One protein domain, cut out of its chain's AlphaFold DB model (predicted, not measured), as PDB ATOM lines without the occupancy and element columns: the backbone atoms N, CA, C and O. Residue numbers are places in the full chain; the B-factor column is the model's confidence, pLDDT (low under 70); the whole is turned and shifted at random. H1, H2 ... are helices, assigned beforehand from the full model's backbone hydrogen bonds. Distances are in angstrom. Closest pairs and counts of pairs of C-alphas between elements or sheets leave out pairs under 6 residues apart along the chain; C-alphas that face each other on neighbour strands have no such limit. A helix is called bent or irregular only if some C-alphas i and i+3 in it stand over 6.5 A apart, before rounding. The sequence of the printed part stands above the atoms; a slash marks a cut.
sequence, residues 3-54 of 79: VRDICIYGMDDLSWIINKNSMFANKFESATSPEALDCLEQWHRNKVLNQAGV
ATOM      1  N   VAL A   3       2.931 -15.261  10.820       94.06
ATOM      2  CA  VAL A   3       1.518 -14.844  10.847       94.06
ATOM      3  C   VAL A   3       0.819 -15.469   9.649       94.06
ATOM      4  O   VAL A   3       1.223 -15.214   8.518       94.06
ATOM      5  N   ARG A   4      -0.233 -16.264   9.898       95.06
ATOM      6  CA  ARG A   4      -0.942 -17.037   8.857       95.06
ATOM      7  C   ARG A   4       0.034 -17.856   7.999       95.06
ATOM      8  O   ARG A   4       0.014 -17.758   6.779       95.06
ATOM      9  N   ASP A   5       0.948 -18.559   8.668       95.44
ATOM     10  CA  ASP A   5       1.982 -19.407   8.057       95.44
ATOM     11  C   ASP A   5       2.972 -18.691   7.118       95.44
ATOM     12  O   ASP A   5       3.736 -19.330   6.401       95.44
ATOM     13  N   ILE A   6       3.038 -17.356   7.170       94.38
ATOM     14  CA  ILE A   6       4.022 -16.543   6.439       94.38
ATOM     15  C   ILE A   6       5.066 -16.004   7.418       94.38
ATOM     16  O   ILE A   6       4.710 -15.438   8.456       94.38
ATOM     17  N   CYS A   7       6.352 -16.146   7.081       94.31
ATOM     18  CA  CYS A   7       7.439 -15.560   7.862       94.31
ATOM     19  C   CYS A   7       7.395 -14.027   7.768       94.31
ATOM     20  O   CYS A   7       7.325 -13.458   6.676       94.31
ATOM     21  N   ILE A   8       7.436 -13.369   8.925       95.44
ATOM     22  CA  ILE A   8       7.712 -11.940   9.035       95.44
ATOM     23  C   ILE A   8       9.218 -11.783   9.199       95.44
ATOM     24  O   ILE A   8       9.755 -12.201  10.232       95.44
ATOM     25  N   TYR A   9       9.853 -11.187   8.195       95.75
ATOM     26  CA  TYR A   9      11.293 -10.966   8.164       95.75
ATOM     27  C   TYR A   9      11.723  -9.887   9.157       95.75
ATOM     28  O   TYR A   9      11.087  -8.834   9.270       95.75
ATOM     29  N   GLY A  10      12.823 -10.163   9.854       95.25
ATOM     30  CA  GLY A  10      13.511  -9.242  10.750       95.25
ATOM     31  C   GLY A  10      14.941  -8.941  10.296       95.25
ATOM     32  O   GLY A  10      15.332  -9.222   9.165       95.25
ATOM     33  N   MET A  11      15.732  -8.364  11.203       95.12
ATOM     34  CA  MET A  11      17.125  -7.978  10.942       95.12
ATOM     35  C   MET A  11      18.010  -9.164  10.542       95.12
ATOM     36  O   MET A  11      18.797  -9.058   9.601       95.12
ATOM     37  N   ASP A  12      17.850 -10.299  11.221       94.44
ATOM     38  CA  ASP A  12      18.689 -11.483  11.008       94.44
ATOM     39  C   ASP A  12      18.467 -12.115   9.622       94.44
ATOM     40  O   ASP A  12      19.373 -12.725   9.050       94.44
ATOM     41  N   ASP A  13      17.289 -11.898   9.031       95.94
ATOM     42  CA  ASP A  13      16.930 -12.420   7.714       95.94
ATOM     43  C   ASP A  13      17.525 -11.590   6.565       95.94
ATOM     44  O   ASP A  13      17.654 -12.089   5.445       95.94
ATOM     45  N   LEU A  14      17.914 -10.329   6.810       96.00
ATOM     46  CA  LEU A  14      18.328  -9.403   5.749       96.00
ATOM     47  C   LEU A  14      19.506  -9.935   4.934       96.00
ATOM     48  O   LEU A  14      19.498  -9.831   3.709       96.00
ATOM     49  N   SER A  15      20.488 -10.545   5.600       95.94
ATOM     50  CA  SER A  15      21.658 -11.134   4.937       95.94
ATOM     51  C   SER A  15      21.267 -12.218   3.928       95.94
ATOM     52  O   SER A  15      21.839 -12.298   2.842       95.94
ATOM     53  N   TRP A  16      20.258 -13.026   4.247       96.12
ATOM     54  CA  TRP A  16      19.740 -14.047   3.349       96.12
ATOM     55  C   TRP A  16      18.929 -13.425   2.206       96.12
ATOM     56  O   TRP A  16      19.102 -13.811   1.048       96.12
ATOM     57  N   ILE A  17      18.105 -12.419   2.513       96.62
ATOM     58  CA  ILE A  17      17.245 -11.726   1.542       96.62
ATOM     59  C   ILE A  17      18.074 -11.042   0.448       96.62
ATOM     60  O   ILE A  17      17.813 -11.266  -0.732       96.62
ATOM     61  N   ILE A  18      19.099 -10.258   0.807       96.38
ATOM     62  CA  ILE A  18      19.885  -9.475  -0.168       96.38
ATOM     63  C   ILE A  18      20.722 -10.335  -1.124       96.38
ATOM     64  O   ILE A  18      21.089  -9.881  -2.207       96.38
ATOM     65  N   ASN A  19      21.031 -11.570  -0.720       96.50
ATOM     66  CA  ASN A  19      21.804 -12.525  -1.511       96.50
ATOM     67  C   ASN A  19      20.917 -13.419  -2.390       96.50
ATOM     68  O   ASN A  19      21.425 -14.202  -3.195       96.50
ATOM     69  N   LYS A  20      19.589 -13.336  -2.252       96.56
ATOM     70  CA  LYS A  20      18.664 -14.140  -3.045       96.56
ATOM     71  C   LYS A  20      18.416 -13.490  -4.406       96.56
ATOM     72  O   LYS A  20      18.202 -12.288  -4.506       96.56
ATOM     73  N   ASN A  21      18.354 -14.303  -5.462       96.38
ATOM     74  CA  ASN A  21      17.960 -13.856  -6.802       96.38
ATOM     75  C   ASN A  21      16.427 -13.720  -6.938       96.38
ATOM     76  O   ASN A  21      15.812 -14.331  -7.810       96.38
ATOM     77  N   SER A  22      15.809 -12.975  -6.025       95.81
ATOM     78  CA  SER A  22      14.373 -12.693  -6.008       95.81
ATOM     79  C   SER A  22      14.155 -11.187  -6.124       95.81
ATOM     80  O   SER A  22      14.847 -10.414  -5.471       95.81
ATOM     81  N   MET A  23      13.168 -10.766  -6.921       94.38
ATOM     82  CA  MET A  23      12.851  -9.338  -7.095       94.38
ATOM     83  C   MET A  23      12.133  -8.730  -5.881       94.38
ATOM     84  O   MET A  23      12.267  -7.539  -5.624       94.38
ATOM     85  N   PHE A  24      11.371  -9.544  -5.144       96.12
ATOM     86  CA  PHE A  24      10.557  -9.115  -4.006       96.12
ATOM     87  C   PHE A  24      10.628 -10.136  -2.868       96.12
ATOM     88  O   PHE A  24      10.819 -11.332  -3.103       96.12
ATOM     89  N   ALA A  25      10.416  -9.665  -1.639       95.50
ATOM     90  CA  ALA A  25      10.321 -10.482  -0.434       95.50
ATOM     91  C   ALA A  25       9.043 -10.126   0.347       95.50
ATOM     92  O   ALA A  25       8.675  -8.959   0.458       95.50
ATOM     93  N   ASN A  26       8.359 -11.139   0.883       95.31
ATOM     94  CA  ASN A  26       7.153 -11.005   1.706       95.31
ATOM     95  C   ASN A  26       7.220 -11.981   2.903       95.31
ATOM     96  O   ASN A  26       7.588 -13.135   2.682       95.31
ATOM     97  N   LYS A  27       6.889 -11.594   4.149       95.12
ATOM     98  CA  LYS A  27       6.272 -10.329   4.618       95.12
ATOM     99  C   LYS A  27       7.231  -9.509   5.503       95.12
ATOM    100  O   LYS A  27       7.994 -10.074   6.275       95.12
ATOM    101  N   PHE A  28       7.113  -8.181   5.465       95.00
ATOM    102  CA  PHE A  28       7.684  -7.270   6.468       95.00
ATOM    103  C   PHE A  28       6.573  -6.599   7.282       95.00
ATOM    104  O   PHE A  28       5.454  -6.422   6.796       95.00
ATOM    105  N   GLU A  29       6.865  -6.216   8.525       93.06
ATOM    106  CA  GLU A  29       5.905  -5.538   9.400       93.06
ATOM    107  C   GLU A  29       6.590  -4.414  10.186       93.06
ATOM    108  O   GLU A  29       7.412  -4.649  11.071       93.06
ATOM    109  N   SER A  30       6.221  -3.171   9.868       90.06
ATOM    110  CA  SER A  30       6.810  -1.965  10.461       90.06
ATOM    111  C   SER A  30       6.525  -1.814  11.954       90.06
ATOM    112  O   SER A  30       7.277  -1.147  12.654       90.06
ATOM    113  N   ALA A  31       5.459  -2.438  12.461       89.38
ATOM    114  CA  ALA A  31       5.130  -2.410  13.883       89.38
ATOM    115  C   ALA A  31       6.092  -3.257  14.731       89.38
ATOM    116  O   ALA A  31       6.281  -2.966  15.909       89.38
ATOM    117  N   THR A  32       6.678  -4.313  14.158       86.81
ATOM    118  CA  THR A  32       7.497  -5.280  14.906       86.81
ATOM    119  C   THR A  32       8.976  -5.174  14.591       86.81
ATOM    120  O   THR A  32       9.800  -5.541  15.425       86.81
ATOM    121  N   SER A  33       9.325  -4.749  13.378       89.25
ATOM    122  CA  SER A  33      10.716  -4.687  12.920       89.25
ATOM    123  C   SER A  33      10.926  -3.512  11.957       89.25
ATOM    124  O   SER A  33      11.297  -3.732  10.801       89.25
ATOM    125  N   PRO A  34      10.668  -2.263  12.392       92.88
ATOM    126  CA  PRO A  34      10.882  -1.090  11.547       92.88
ATOM    127  C   PRO A  34      12.346  -0.955  11.106       92.88
ATOM    128  O   PRO A  34      12.605  -0.545   9.983       92.88
ATOM    129  N   GLU A  35      13.299  -1.383  11.935       93.31
ATOM    130  CA  GLU A  35      14.730  -1.352  11.617       93.31
ATOM    131  C   GLU A  35      15.078  -2.254  10.425       93.31
ATOM    132  O   GLU A  35      15.923  -1.896   9.610       93.31
ATOM    133  N   ALA A  36      14.401  -3.401  10.282       94.00
ATOM    134  CA  ALA A  36      14.635  -4.306   9.158       94.00
ATOM    135  C   ALA A  36      14.232  -3.660   7.824       94.00
ATOM    136  O   ALA A  36      14.926  -3.823   6.822       94.00
ATOM    137  N   LEU A  37      13.139  -2.889   7.832       93.25
ATOM    138  CA  LEU A  37      12.713  -2.087   6.688       93.25
ATOM    139  C   LEU A  37      13.703  -0.950   6.417       93.25
ATOM    140  O   LEU A  37      14.212  -0.862   5.302       93.25
ATOM    141  N   ASP A  38      14.043  -0.155   7.438       92.94
ATOM    142  CA  ASP A  38      14.969   0.981   7.317       92.94
ATOM    143  C   ASP A  38      16.324   0.540   6.721       92.94
ATOM    144  O   ASP A  38      16.855   1.160   5.794       92.94
ATOM    145  N   CYS A  39      16.888  -0.566   7.219       94.31
ATOM    146  CA  CYS A  39      18.157  -1.099   6.733       94.31
ATOM    147  C   CYS A  39      18.061  -1.635   5.302       94.31
ATOM    148  O   CYS A  39      18.974  -1.399   4.507       94.31
ATOM    149  N   LEU A  40      16.982  -2.342   4.952       95.06
ATOM    150  CA  LEU A  40      16.804  -2.872   3.600       95.06
ATOM    151  C   LEU A  40      16.617  -1.739   2.576       95.06
ATOM    152  O   LEU A  40      17.226  -1.775   1.504       95.06
ATOM    153  N   GLU A  41      15.858  -0.699   2.926       93.69
ATOM    154  CA  GLU A  41      15.703   0.517   2.123       93.69
ATOM    155  C   GLU A  41      17.048   1.219   1.898       93.69
ATOM    156  O   GLU A  41      17.421   1.515   0.756       93.69
ATOM    157  N   GLN A  42      17.815   1.440   2.971       93.12
ATOM    158  CA  GLN A  42      19.128   2.073   2.884       93.12
ATOM    159  C   GLN A  42      20.113   1.235   2.060       93.12
ATOM    160  O   GLN A  42      20.865   1.785   1.250       93.12
ATOM    161  N   TRP A  43      20.091  -0.091   2.215       94.81
ATOM    162  CA  TRP A  43      20.931  -0.999   1.438       94.81
ATOM    163  C   TRP A  43      20.629  -0.909  -0.060       94.81
ATOM    164  O   TRP A  43      21.549  -0.714  -0.859       94.81
ATOM    165  N   HIS A  44      19.352  -0.976  -0.452       94.62
ATOM    166  CA  HIS A  44      18.950  -0.856  -1.856       94.62
ATOM    167  C   HIS A  44      19.298   0.514  -2.439       94.62
ATOM    168  O   HIS A  44      19.813   0.585  -3.557       94.62
ATOM    169  N   ARG A  45      19.081   1.596  -1.681       93.50
ATOM    170  CA  ARG A  45      19.465   2.948  -2.101       93.50
ATOM    171  C   ARG A  45      20.962   3.039  -2.384       93.50
ATOM    172  O   ARG A  45      21.347   3.471  -3.465       93.50
ATOM    173  N   ASN A  46      21.795   2.590  -1.446       92.69
ATOM    174  CA  ASN A  46      23.249   2.602  -1.612       92.69
ATOM    175  C   ASN A  46      23.685   1.735  -2.798       92.69
ATOM    176  O   ASN A  46      24.528   2.158  -3.584       92.69
ATOM    177  N   LYS A  47      23.081   0.553  -2.973       93.56
ATOM    178  CA  LYS A  47      23.356  -0.325  -4.117       93.56
ATOM    179  C   LYS A  47      23.094   0.382  -5.447       93.56
ATOM    180  O   LYS A  47      23.955   0.346  -6.317       93.56
ATOM    181  N   VAL A  48      21.939   1.033  -5.595       93.38
ATOM    182  CA  VAL A  48      21.565   1.721  -6.842       93.38
ATOM    183  C   VAL A  48      22.448   2.941  -7.093       93.38
ATOM    184  O   VAL A  48      22.937   3.104  -8.206       93.38
ATOM    185  N   LEU A  49      22.705   3.765  -6.072       93.81
ATOM    186  CA  LEU A  49      23.573   4.942  -6.203       93.81
ATOM    187  C   LEU A  49      25.006   4.553  -6.598       93.81
ATOM    188  O   LEU A  49      25.582   5.172  -7.486       93.81
ATOM    189  N   ASN A  50      25.554   3.488  -6.009       92.81
ATOM    190  CA  ASN A  50      26.896   2.996  -6.339       92.81
ATOM    191  C   ASN A  50      26.993   2.374  -7.742       92.81
ATOM    192  O   ASN A  50      28.090   2.222  -8.270       92.81
ATOM    193  N   GLN A  51      25.862   1.974  -8.327       94.94
ATOM    194  CA  GLN A  51      25.777   1.349  -9.650       94.94
ATOM    195  C   GLN A  51      25.262   2.313 -10.727       94.94
ATOM    196  O   GLN A  51      25.019   1.894 -11.860       94.94
ATOM    197  N   ALA A  52      25.072   3.593 -10.398       93.56
ATOM    198  CA  ALA A  52      24.566   4.572 -11.343       93.56
ATOM    199  C   ALA A  52      25.573   4.804 -12.478       93.56
ATOM    200  O   ALA A  52      26.717   5.189 -12.252       93.56
ATOM    201  N   GLY A  53      25.126   4.611 -13.721       95.19
ATOM    202  CA  GLY A  53      25.906   4.932 -14.923       95.19
ATOM    203  C   GLY A  53      25.834   6.407 -15.337       95.19
ATOM    204  O   GLY A  53      26.293   6.762 -16.418       95.19
ATOM    205  N   VAL A  54      25.213   7.253 -14.514       94.19
ATOM    206  CA  VAL A  54      25.002   8.686 -14.754       94.19
ATOM    207  C   VAL A  54      25.483   9.485 -13.548       94.19
ATOM    208  O   VAL A  54      25.649   8.932 -12.459       94.19
TER     209      VAL A  54
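What this domain is: This is residues 3 to 54 of the 79 residues of an uncharacterized protein of Tetraodon nigroviridis (UniProt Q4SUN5). A short helix, H1, sits beside the first part of a long one, H2, running the same way, and a long loop, residues 19 to 33, leads from the end of H1 back to the start of H2, with the far end of H2 and its tail, residues 45 to 54, sticking out. The 52 printed residues hold two named helices, H1 then H2, and no named strand; the class is all helix, with 25 residues, under half, in named elements. The whole is loose, radius of gyration of the C-alphas 12.4 A, and only just elongated, spanning 43 by 22 by 15 A.

Where its parts are: H1, residues 11 to 18, starts at C-alpha 11 (17.125, -7.978, 10.942) and is 11.5 A long. It is only just irregular: C-alphas 12 and 15 are 6.8 A apart. H2, residues 34 to 50, is 24.4 A long and ends at C-alpha 50 (26.896, 2.996, -6.339).

How they stand to each other: H2 touches H1 with residues 35 to 40 alone; the closest C-alphas, of Met 11 and Ala 36, are 4.8 A apart. They run the same way at a shallow tilt of 32 degrees. In H2 every O i to N i+4 pair is within hydrogen-bond range; in H1 2 of 4 are, and 3 of 5 O i to N i+3 pairs.

The domain as a whole: The C-alphas farthest apart, of Arg 4 and Val 54, are 43.5 A apart. The link from H1 to H2, residues 19 to 33, is long, and its residues 19 to 24 stand free. The printed part has no cut, and no printed residue is under pLDDT 70.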